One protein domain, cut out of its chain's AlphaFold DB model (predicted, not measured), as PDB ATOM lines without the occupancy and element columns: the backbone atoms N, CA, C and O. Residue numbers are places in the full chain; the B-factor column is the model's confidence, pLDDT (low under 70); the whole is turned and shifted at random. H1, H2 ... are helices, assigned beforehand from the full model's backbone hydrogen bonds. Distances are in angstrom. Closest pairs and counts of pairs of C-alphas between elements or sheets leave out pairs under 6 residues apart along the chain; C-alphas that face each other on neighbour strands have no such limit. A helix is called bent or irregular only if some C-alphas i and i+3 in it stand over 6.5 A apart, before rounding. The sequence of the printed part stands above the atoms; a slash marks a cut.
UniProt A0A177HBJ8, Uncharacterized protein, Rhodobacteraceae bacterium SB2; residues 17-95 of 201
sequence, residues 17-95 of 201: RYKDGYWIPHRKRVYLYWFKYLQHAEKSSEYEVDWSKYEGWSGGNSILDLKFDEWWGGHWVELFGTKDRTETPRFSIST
ATOM      1  N   ARG A  17      -1.995 -56.022  15.763       91.44
ATOM      2  CA  ARG A  17      -3.354 -55.518  15.548       91.44
ATOM      3  C   ARG A  17      -3.821 -54.933  16.869       91.44
ATOM      4  O   ARG A  17      -3.855 -55.633  17.881       91.44
ATOM      5  N   TYR A  18      -4.110 -53.644  16.864       91.50
ATOM      6  CA  TYR A  18      -4.534 -52.917  18.046       91.50
ATOM      7  C   TYR A  18      -6.013 -52.535  17.900       91.50
ATOM      8  O   TYR A  18      -6.791 -53.280  17.304       91.50
ATOM      9  N   LYS A  19      -6.428 -51.421  18.500       90.50
ATOM     10  CA  LYS A  19      -7.826 -50.980  18.530       90.50
ATOM     11  C   LYS A  19      -8.290 -50.427  17.179       90.50
ATOM     12  O   LYS A  19      -7.471 -50.042  16.346       90.50
ATOM     13  N   ASP A  20      -9.607 -50.416  16.982       91.00
ATOM     14  CA  ASP A  20     -10.304 -49.694  15.904       91.00
ATOM     15  C   ASP A  20      -9.809 -50.007  14.487       91.00
ATOM     16  O   ASP A  20      -9.912 -49.211  13.558       91.00
ATOM     17  N   GLY A  21      -9.249 -51.203  14.317       91.62
ATOM     18  CA  GLY A  21      -8.755 -51.669  13.038       91.62
ATOM     19  C   GLY A  21      -7.421 -51.064  12.589       91.62
ATOM     20  O   GLY A  21      -7.100 -51.146  11.403       91.62
ATOM     21  N   TYR A  22      -6.628 -50.525  13.513       95.62
ATOM     22  CA  TYR A  22      -5.265 -50.067  13.251       95.62
ATOM     23  C   TYR A  22      -4.223 -51.054  13.780       95.62
ATOM     24  O   TYR A  22      -4.484 -51.899  14.643       95.62
ATOM     25  N   TRP A  23      -3.013 -50.926  13.260       95.25
ATOM     26  CA  TRP A  23      -1.832 -51.655  13.682       95.25
ATOM     27  C   TRP A  23      -0.845 -50.719  14.371       95.25
ATOM     28  O   TRP A  23      -0.765 -49.541  14.038       95.25
ATOM     29  N   ILE A  24      -0.066 -51.265  15.304       94.69
ATOM     30  CA  ILE A  24       1.118 -50.601  15.858       94.69
ATOM     31  C   ILE A  24       2.348 -51.511  15.698       94.69
ATOM     32  O   ILE A  24       2.237 -52.725  15.905       94.69
ATOM     33  N   PRO A  25       3.531 -50.964  15.366       91.81
ATOM     34  CA  PRO A  25       4.736 -51.775  15.171       91.81
ATOM     35  C   PRO A  25       5.233 -52.487  16.438       91.81
ATOM     36  O   PRO A  25       5.844 -53.552  16.365       91.81
ATOM     37  N   HIS A  26       4.998 -51.899  17.616       92.50
ATOM     38  CA  HIS A  26       5.519 -52.404  18.887       92.50
ATOM     39  C   HIS A  26       4.459 -52.431  19.988       92.50
ATOM     40  O   HIS A  26       3.402 -51.817  19.892       92.50
ATOM     41  N   ARG A  27       4.738 -53.142  21.088       92.31
ATOM     42  CA  ARG A  27       3.837 -53.175  22.252       92.31
ATOM     43  C   ARG A  27       3.655 -51.762  22.816       92.31
ATOM     44  O   ARG A  27       4.648 -51.058  22.992       92.31
ATOM     45  N   LYS A  28       2.430 -51.411  23.239       94.81
ATOM     46  CA  LYS A  28       2.080 -50.126  23.896       94.81
ATOM     47  C   LYS A  28       3.117 -49.666  24.935       94.81
ATOM     48  O   LYS A  28       3.459 -48.492  25.020       94.81
ATOM     49  N   ARG A  29       3.666 -50.614  25.705       94.44
ATOM     50  CA  ARG A  29       4.663 -50.363  26.758       94.44
ATOM     51  C   ARG A  29       5.975 -49.740  26.249       94.44
ATOM     52  O   ARG A  29       6.640 -49.062  27.017       94.44
ATOM     53  N   VAL A  30       6.353 -49.944  24.988       96.06
ATOM     54  CA  VAL A  30       7.530 -49.281  24.397       96.06
ATOM     55  C   VAL A  30       7.278 -47.779  24.284       96.06
ATOM     56  O   VAL A  30       8.103 -46.989  24.732       96.06
ATOM     57  N   TYR A  31       6.106 -47.389  23.786       96.69
ATOM     58  CA  TYR A  31       5.704 -45.986  23.681       96.69
ATOM     59  C   TYR A  31       5.508 -45.325  25.048       96.69
ATOM     60  O   TYR A  31       5.841 -44.156  25.202       96.69
ATOM     61  N   LEU A  32       5.073 -46.079  26.067       97.31
ATOM     62  CA  LEU A  32       5.077 -45.600  27.456       97.31
ATOM     63  C   LEU A  32       6.478 -45.150  27.888       97.31
ATOM     64  O   LEU A  32       6.615 -44.113  28.530       97.31
ATOM     65  N   TYR A  33       7.522 -45.918  27.560       97.94
ATOM     66  CA  TYR A  33       8.882 -45.514  27.910       97.94
ATOM     67  C   TYR A  33       9.366 -44.335  27.074       97.94
ATOM     68  O   TYR A  33      10.035 -43.482  27.644       97.94
ATOM     69  N   TRP A  34       8.990 -44.232  25.794       97.62
ATOM     70  CA  TRP A  34       9.260 -43.021  25.005       97.62
ATOM     71  C   TRP A  34       8.684 -41.797  25.716       97.62
ATOM     72  O   TRP A  34       9.421 -40.874  26.052       97.62
ATOM     73  N   PHE A  35       7.392 -41.849  26.041       97.56
ATOM     74  CA  PHE A  35       6.678 -40.786  26.735       97.56
ATOM     75  C   PHE A  35       7.343 -40.419  28.068       97.56
ATOM     76  O   PHE A  35       7.642 -39.255  28.310       97.56
ATOM     77  N   LYS A  36       7.668 -41.408  28.910       97.81
ATOM     78  CA  LYS A  36       8.344 -41.155  30.192       97.81
ATOM     79  C   LYS A  36       9.737 -40.555  30.022       97.81
ATOM     80  O   LYS A  36      10.097 -39.646  30.761       97.81
ATOM     81  N   TYR A  37      10.534 -41.048  29.075       98.06
ATOM     82  CA  TYR A  37      11.846 -40.464  28.803       98.06
ATOM     83  C   TYR A  37      11.722 -39.019  28.330       98.06
ATOM     84  O   TYR A  37      12.506 -38.185  28.767       98.06
ATOM     85  N   LEU A  38      10.730 -38.718  27.494       97.12
ATOM     86  CA  LEU A  38      10.461 -37.362  27.031       97.12
ATOM     87  C   LEU A  38      10.060 -36.440  28.192       97.12
ATOM     88  O   LEU A  38      10.632 -35.367  28.321       97.12
ATOM     89  N   GLN A  39       9.192 -36.895  29.106       97.06
ATOM     90  CA  GLN A  39       8.872 -36.159  30.339       97.06
ATOM     91  C   GLN A  39      10.118 -35.869  31.189       97.06
ATOM     92  O   GLN A  39      10.264 -34.778  31.728       97.06
ATOM     93  N   HIS A  40      11.019 -36.845  31.339       97.38
ATOM     94  CA  HIS A  40      12.259 -36.652  32.099       97.38
ATOM     95  C   HIS A  40      13.253 -35.732  31.397       97.38
ATOM     96  O   HIS A  40      13.971 -35.011  32.084       97.38
ATOM     97  N   ALA A  41      13.316 -35.766  30.065       97.19
ATOM     98  CA  ALA A  41      14.138 -34.846  29.289       97.19
ATOM     99  C   ALA A  41      13.621 -33.411  29.448       97.19
ATOM    100  O   ALA A  41      14.394 -32.544  29.825       97.19
ATOM    101  N   GLU A  42      12.312 -33.202  29.296       96.44
ATOM    102  CA  GLU A  42      11.671 -31.889  29.433       96.44
ATOM    103  C   GLU A  42      11.805 -31.298  30.850       96.44
ATOM    104  O   GLU A  42      12.013 -30.102  31.017       96.44
ATOM    105  N   LYS A  43      11.740 -32.130  31.902       95.12
ATOM    106  CA  LYS A  43      11.940 -31.679  33.297       95.12
ATOM    107  C   LYS A  43      13.393 -31.354  33.643       95.12
ATOM    108  O   LYS A  43      13.658 -30.810  34.715       95.12
ATOM    109  N   SER A  44      14.346 -31.791  32.830       93.88
ATOM    110  CA  SER A  44      15.763 -31.767  33.173       93.88
ATOM    111  C   SER A  44      16.437 -30.520  32.626       93.88
ATOM    112  O   SER A  44      16.359 -30.247  31.441       93.88
ATOM    113  N   SER A  45      17.238 -29.842  33.447       93.38
ATOM    114  CA  SER A  45      18.099 -28.749  32.976       93.38
ATOM    115  C   SER A  45      19.279 -29.220  32.108       93.38
ATOM    116  O   SER A  45      19.967 -28.402  31.512       93.38
ATOM    117  N   GLU A  46      19.569 -30.527  32.081       95.00
ATOM    118  CA  GLU A  46      20.660 -31.118  31.281       95.00
ATOM    119  C   GLU A  46      20.266 -31.438  29.825       95.00
ATOM    120  O   GLU A  46      21.133 -31.789  29.023       95.00
ATOM    121  N   TYR A  47      18.974 -31.387  29.494       96.56
ATOM    122  CA  TYR A  47      18.450 -31.780  28.187       96.56
ATOM    123  C   TYR A  47      17.513 -30.694  27.662       96.56
ATOM    124  O   TYR A  47      16.758 -30.108  28.424       96.56
ATOM    125  N   GLU A  48      17.555 -30.449  26.357       96.31
ATOM    126  CA  GLU A  48      16.662 -29.512  25.681       96.31
ATOM    127  C   GLU A  48      15.905 -30.280  24.601       96.31
ATOM    128  O   GLU A  48      16.513 -30.836  23.682       96.31
ATOM    129  N   VAL A  49      14.585 -30.379  24.756       96.88
ATOM    130  CA  VAL A  49      13.733 -31.119  23.825       96.88
ATOM    131  C   VAL A  49      13.434 -30.250  22.609       96.88
ATOM    132  O   VAL A  49      12.819 -29.191  22.711       96.88
ATOM    133  N   ASP A  50      13.806 -30.742  21.429       96.12
ATOM    134  CA  ASP A  50      13.417 -30.130  20.166       96.12
ATOM    135  C   ASP A  50      11.957 -30.481  19.837       96.12
ATOM    136  O   ASP A  50      11.656 -31.476  19.166       96.12
ATOM    137  N   TRP A  51      11.031 -29.649  20.314       95.69
ATOM    138  CA  TRP A  51       9.594 -29.806  20.072       95.69
ATOM    139  C   TRP A  51       9.202 -29.693  18.594       95.69
ATOM    140  O   TRP A  51       8.152 -30.217  18.218       95.69
ATOM    141  N   SER A  52      10.054 -29.128  17.725       94.81
ATOM    142  CA  SER A  52       9.817 -29.159  16.272       94.81
ATOM    143  C   SER A  52       9.837 -30.585  15.715       94.81
ATOM    144  O   SER A  52       9.240 -30.859  14.675       94.81
ATOM    145  N   LYS A  53      10.479 -31.527  16.423       95.75
ATOM    146  CA  LYS A  53      10.464 -32.954  16.082       95.75
ATOM    147  C   LYS A  53       9.217 -33.675  16.561       95.75
ATOM    148  O   LYS A  53       9.034 -34.811  16.160       95.75
ATOM    149  N   TYR A  54       8.372 -33.054  17.375       96.00
ATOM    150  CA  TYR A  54       7.223 -33.681  18.031       96.00
ATOM    151  C   TYR A  54       5.892 -33.084  17.570       96.00
ATOM    152  O   TYR A  54       4.952 -32.916  18.347       96.00
ATOM    153  N   GLU A  55       5.797 -32.768  16.281       94.19
ATOM    154  CA  GLU A  55       4.558 -32.276  15.691       94.19
ATOM    155  C   GLU A  55       3.404 -33.267  15.943       94.19
ATOM    156  O   GLU A  55       3.541 -34.476  15.740       94.19
ATOM    157  N   GLY A  56       2.280 -32.750  16.443       92.62
ATOM    158  CA  GLY A  56       1.122 -33.550  16.843       92.62
ATOM    159  C   GLY A  56       1.181 -34.129  18.262       92.62
ATOM    160  O   GLY A  56       0.215 -34.748  18.669       92.62
ATOM    161  N   TRP A  57       2.243 -33.925  19.055       93.75
ATOM    162  CA  TRP A  57       2.326 -34.430  20.445       93.75
ATOM    163  C   TRP A  57       1.735 -33.489  21.514       93.75
ATOM    164  O   TRP A  57       1.802 -33.807  22.700       93.75
ATOM    165  N   SER A  58       1.167 -32.346  21.114       85.75
ATOM    166  CA  SER A  58       0.593 -31.306  21.993       85.75
ATOM    167  C   SER A  58       1.589 -30.481  22.838       85.75
ATOM    168  O   SER A  58       1.158 -29.660  23.649       85.75
ATOM    169  N   GLY A  59       2.904 -30.630  22.625       85.75
ATOM    170  CA  GLY A  59       3.956 -29.800  23.242       85.75
ATOM    171  C   GLY A  59       4.341 -30.172  24.686       85.75
ATOM    172  O   GLY A  59       3.757 -31.075  25.288       85.75
ATOM    173  N   GLY A  60       5.333 -29.462  25.245       79.94
ATOM    174  CA  GLY A  60       5.953 -29.780  26.542       79.94
ATOM    175  C   GLY A  60       5.020 -29.733  27.740       79.94
ATOM    176  O   GLY A  60       4.909 -30.730  28.450       79.94
ATOM    177  N   ASN A  61       4.277 -28.639  27.919       84.00
ATOM    178  CA  ASN A  61       3.354 -28.496  29.053       84.00
ATOM    179  C   ASN A  61       2.333 -29.649  29.105       84.00
ATOM    180  O   ASN A  61       2.194 -30.316  30.128       84.00
ATOM    181  N   SER A  62       1.720 -29.984  27.965       83.19
ATOM    182  CA  SER A  62       0.753 -31.085  27.859       83.19
ATOM    183  C   SER A  62       1.360 -32.442  28.231       83.19
ATOM    184  O   SER A  62       0.729 -33.252  28.907       83.19
ATOM    185  N   ILE A  63       2.598 -32.708  27.809       88.94
ATOM    186  CA  ILE A  63       3.304 -33.956  28.130       88.94
ATOM    187  C   ILE A  63       3.646 -34.060  29.611       88.94
ATOM    188  O   ILE A  63       3.620 -35.162  30.159       88.94
ATOM    189  N   LEU A  64       3.973 -32.950  30.266       93.06
ATOM    190  CA  LEU A  64       4.288 -32.939  31.691       93.06
ATOM    191  C   LEU A  64       3.055 -33.163  32.573       93.06
ATOM    192  O   LEU A  64       3.188 -33.825  33.606       93.06
ATOM    193  N   ASP A  65       1.892 -32.675  32.141       91.44
ATOM    194  CA  ASP A  65       0.651 -32.698  32.922       91.44
ATOM    195  C   ASP A  65      -0.165 -33.988  32.735       91.44
ATOM    196  O   ASP A  65      -0.811 -34.466  33.671       91.44
ATOM    197  N   LEU A  66      -0.121 -34.598  31.545       92.75
ATOM    198  CA  LEU A  66      -0.944 -35.763  31.222       92.75
ATOM    199  C   LEU A  66      -0.345 -37.088  31.709       92.75
ATOM    200  O   LEU A  66       0.860 -37.359  31.640       92.75
ATOM    201  N   LYS A  67      -1.231 -38.004  32.112       94.81
ATOM    202  CA  LYS A  67      -0.871 -39.419  32.273       94.81
ATOM    203  C   LYS A  67      -0.739 -40.072  30.900       94.81
ATOM    204  O   LYS A  67      -1.508 -39.784  29.987       94.81
ATOM    205  N   PHE A  68       0.175 -41.037  30.774       96.50
ATOM    206  CA  PHE A  68       0.414 -41.717  29.497       96.50
ATOM    207  C   PHE A  68      -0.851 -42.313  28.873       96.50
ATOM    208  O   PHE A  68      -1.001 -42.230  27.666       96.50
ATOM    209  N   ASP A  69      -1.745 -42.936  29.647       96.38
ATOM    210  CA  ASP A  69      -2.934 -43.573  29.066       96.38
ATOM    211  C   ASP A  69      -3.932 -42.562  28.488       96.38
ATOM    212  O   ASP A  69      -4.555 -42.848  27.465       96.38
ATOM    213  N   GLU A  70      -4.035 -41.388  29.110       95.56
ATOM    214  CA  GLU A  70      -4.857 -40.270  28.647       95.56
ATOM    215  C   GLU A  70      -4.260 -39.654  27.380       95.56
ATOM    216  O   GLU A  70      -4.926 -39.599  26.346       95.56
ATOM    217  N   TRP A  71      -2.966 -39.319  27.421       96.25
ATOM    218  CA  TRP A  71      -2.233 -38.849  26.249       96.25
ATOM    219  C   TRP A  71      -2.308 -39.868  25.104       96.25
ATOM    220  O   TRP A  71      -2.677 -39.529  23.984       96.25
ATOM    221  N   TRP A  72      -2.054 -41.147  25.385       96.50
ATOM    222  CA  TRP A  72      -2.116 -42.210  24.389       96.50
ATOM    223  C   TRP A  72      -3.475 -42.227  23.702       96.50
ATOM    224  O   TRP A  72      -3.502 -42.254  22.481       96.50
ATOM    225  N   GLY A  73      -4.577 -42.170  24.460       95.19
ATOM    226  CA  GLY A  73      -5.944 -42.237  23.939       95.19
ATOM    227  C   GLY A  73      -6.242 -41.235  22.824       95.19
ATOM    228  O   GLY A  73      -6.854 -41.625  21.833       95.19
ATOM    229  N   GLY A  74      -5.764 -39.995  22.955       94.06
ATOM    230  CA  GLY A  74      -5.991 -38.936  21.965       94.06
ATOM    231  C   GLY A  74      -5.012 -38.913  20.788       94.06
ATOM    232  O   GLY A  74      -5.326 -38.321  19.765       94.06
ATOM    233  N   HIS A  75      -3.845 -39.552  20.908       95.75
ATOM    234  CA  HIS A  75      -2.728 -39.299  19.987       95.75
ATOM    235  C   HIS A  75      -2.269 -40.535  19.204       95.75
ATOM    236  O   HIS A  75      -1.712 -40.424  18.114       95.75
ATOM    237  N   TRP A  76      -2.469 -41.743  19.741       96.25
ATOM    238  CA  TRP A  76      -1.758 -42.917  19.232       96.25
ATOM    239  C   TRP A  76      -2.079 -43.279  17.783       96.25
ATOM    240  O   TRP A  76      -1.196 -43.772  17.084       96.25
ATOM    241  N   VAL A  77      -3.322 -43.051  17.347       96.00
ATOM    242  CA  VAL A  77      -3.772 -43.368  15.986       96.00
ATOM    243  C   VAL A  77      -2.992 -42.540  14.975       96.00
ATOM    244  O   VAL A  77      -2.430 -43.102  14.046       96.00
ATOM    245  N   GLU A  78      -2.919 -41.226  15.185       95.62
ATOM    246  CA  GLU A  78      -2.243 -40.303  14.272       95.62
ATOM    247  C   GLU A  78      -0.718 -40.472  14.306       95.62
ATOM    248  O   GLU A  78      -0.049 -40.410  13.275       95.62
ATOM    249  N   LEU A  79      -0.148 -40.699  15.494       96.25
ATOM    250  CA  LEU A  79       1.305 -40.694  15.668       96.25
ATOM    251  C   LEU A  79       1.961 -42.047  15.367       96.25
ATOM    252  O   LEU A  79       3.076 -42.089  14.840       96.25
ATOM    253  N   PHE A  80       1.300 -43.154  15.715       95.62
ATOM    254  CA  PHE A  80       1.898 -44.496  15.705       95.62
ATOM    255  C   PHE A  80       1.059 -45.559  14.992       95.62
ATOM    256  O   PHE A  80       1.573 -46.646  14.722       95.62
ATOM    257  N   GLY A  81      -0.227 -45.287  14.766       95.25
ATOM    258  CA  GLY A  81      -1.168 -46.216  14.165       95.25
ATOM    259  C   GLY A  81      -1.089 -46.204  12.643       95.25
ATOM    260  O   GLY A  81      -0.923 -45.155  12.028       95.25
ATOM    261  N   THR A  82      -1.267 -47.367  12.027       95.00
ATOM    262  CA  THR A  82      -1.449 -47.481  10.572       95.00
ATOM    263  C   THR A  82      -2.631 -48.381  10.234       95.00
ATOM    264  O   THR A  82      -2.979 -49.281  11.008       95.00
ATOM    265  N   LYS A  83      -3.284 -48.151   9.090       93.06
ATOM    266  CA  LYS A  83      -4.358 -49.050   8.629       93.06
ATOM    267  C   LYS A  83      -3.773 -50.269   7.925       93.06
ATOM    268  O   LYS A  83      -4.289 -51.374   8.108       93.06
ATOM    269  N   ASP A  84      -2.667 -50.069   7.214       88.75
ATOM    270  CA  ASP A  84      -1.873 -51.124   6.591       88.75
ATOM    271  C   ASP A  84      -0.514 -51.282   7.295       88.75
ATOM    272  O   ASP A  84       0.126 -50.324   7.720       88.75
ATOM    273  N   ARG A  85      -0.039 -52.520   7.406       87.50
ATOM    274  CA  ARG A  85       1.275 -52.874   7.958       87.50
ATOM    275  C   ARG A  85       2.439 -52.430   7.067       87.50
ATOM    276  O   ARG A  85       3.588 -52.492   7.506       87.50
ATOM    277  N   THR A  86       2.177 -52.080   5.809       86.25
ATOM    278  CA  THR A  86       3.196 -51.559   4.885       86.25
ATOM    279  C   THR A  86       3.414 -50.057   5.032       86.25
ATOM    280  O   THR A  86       4.405 -49.534   4.526       86.25
ATOM    281  N   GLU A  87       2.499 -49.353   5.700       89.06
ATOM    282  CA  GLU A  87       2.615 -47.921   5.954       89.06
ATOM    283  C   GLU A  87       3.679 -47.639   7.022       89.06
ATOM    284  O   GLU A  87       3.977 -48.463   7.888       89.06
ATOM    285  N   THR A  88       4.256 -46.440   6.966       90.25
ATOM    286  CA  THR A  88       5.198 -45.969   7.985       90.25
ATOM    287  C   THR A  88       4.450 -45.052   8.947       90.25
ATOM    288  O   THR A  88       3.863 -44.071   8.489       90.25
ATOM    289  N   PRO A  89       4.456 -45.326  10.264       94.12
ATOM    290  CA  PRO A  89       3.860 -44.410  11.221       94.12
ATOM    291  C   PRO A  89       4.668 -43.115  11.264       94.12
ATOM    292  O   PRO A  89       5.894 -43.138  11.097       94.12
ATOM    293  N   ARG A  90       3.995 -42.001  11.566       94.88
ATOM    294  CA  ARG A  90       4.622 -40.675  11.685       94.88
ATOM    295  C   ARG A  90       5.840 -40.707  12.609       94.88
ATOM    296  O   ARG A  90       6.878 -40.132  12.294       94.88
ATOM    297  N   PHE A  91       5.726 -41.449  13.708       95.12
ATOM    298  CA  PHE A  91       6.799 -41.687  14.660       95.12
ATOM    299  C   PHE A  91       7.157 -43.168  14.724       95.12
ATOM    300  O   PHE A  91       6.455 -43.993  15.311       95.12
ATOM    301  N   SER A  92       8.294 -43.512  14.125       92.44
ATOM    302  CA  SER A  92       8.809 -44.879  14.121       92.44
ATOM    303  C   SER A  92       9.800 -45.115  15.257       92.44
ATOM    304  O   SER A  92      10.615 -44.258  15.588       92.44
ATOM    305  N   ILE A  93       9.758 -46.320  15.824       93.12
ATOM    306  CA  ILE A  93      10.772 -46.784  16.770       93.12
ATOM    307  C   ILE A  93      12.041 -47.158  15.994       93.12
ATOM    308  O   ILE A  93      11.973 -47.909  15.020       93.12
ATOM    309  N   SER A  94      13.213 -46.689  16.432       90.81
ATOM    310  CA  SER A  94      14.471 -46.852  15.679       90.81
ATOM    311  C   SER A  94      14.929 -48.310  15.530       90.81
ATOM    312  O   SER A  94      15.743 -48.625  14.665       90.81
ATOM    313  N   THR A  95      14.466 -49.209  16.402       88.12
ATOM    314  CA  THR A  95      14.879 -50.619  16.443       88.12
ATOM    315  C   THR A  95      13.701 -51.566  16.268       88.12
ATOM    316  O   THR A  95      12.650 -51.398  16.873       88.12
TER     317      THR A  95
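This is residues 17 to 95 of the 201 residues of an uncharacterized protein of Rhodobacteraceae bacterium SB2 (UniProt A0A177HBJ8). One long helix, H1, has two shorter helices, H2 and H3, set crosswise along one side of it, with long loops round them. Residues 43 to 58 run out past the end of H1 and fold back to H2, and residues 81 to 95 form a tail after H3. The printed part has 79 residues with three named helices in the order H1, H2, H3 and no named strand; the class is all helix, though the helices hold 35 of the 79 residues, under half. The whole is compact, with a radius of gyration of the C-alphas of 12.9 A, and elongated, spanning 40 by 23 by 19 A.

H1, residues 28 to 42, touches H2, residues 59 to 65, about perpendicular at 79 degrees; their closest C-alphas, of Gln 39 and Leu 64, are 5.8 A apart. H1 only just touches H3, residues 68 to 80, with 3 pairs of C-alphas within 8 A, about perpendicular at 75 degrees. H1 touches H3 with residues 32 to 36 alone, and H3 touches H1 with residue 68 alone; their closest C-alphas, of Leu 32 and Phe 68, are 6.4 A apart. H2 and H3 are close but not clearly touching, at a shallow tilt of 27 degrees, opposite ways; their closest C-alphas, of Ile 63 and Trp 71, are 7.6 A apart. Every O i to N i+4 pair is within hydrogen-bond range in H1 and H2, against 6 of 9 in H3.

H1 measures 21.3 A from C-alpha 28 at (2.080, -50.126, 23.896) to C-alpha 42 at (11.671, -31.889, 29.433). H2 measures 10.6 A. H3 measures 14.1 A, ends at C-alpha 80 at (1.898, -44.496, 15.705), and is irregular, with C-alphas 74 and 77 7.8 A apart.

The two C-alphas farthest apart, of Gly 21 and Ser 45, are 40.5 A apart. The link from H1 to H2 is long, 16 residues, and that from H2 to H3 is tight, 2 residues. The printed part has no cut, its mean pLDDT is 93.6, and no printed residue is under 70.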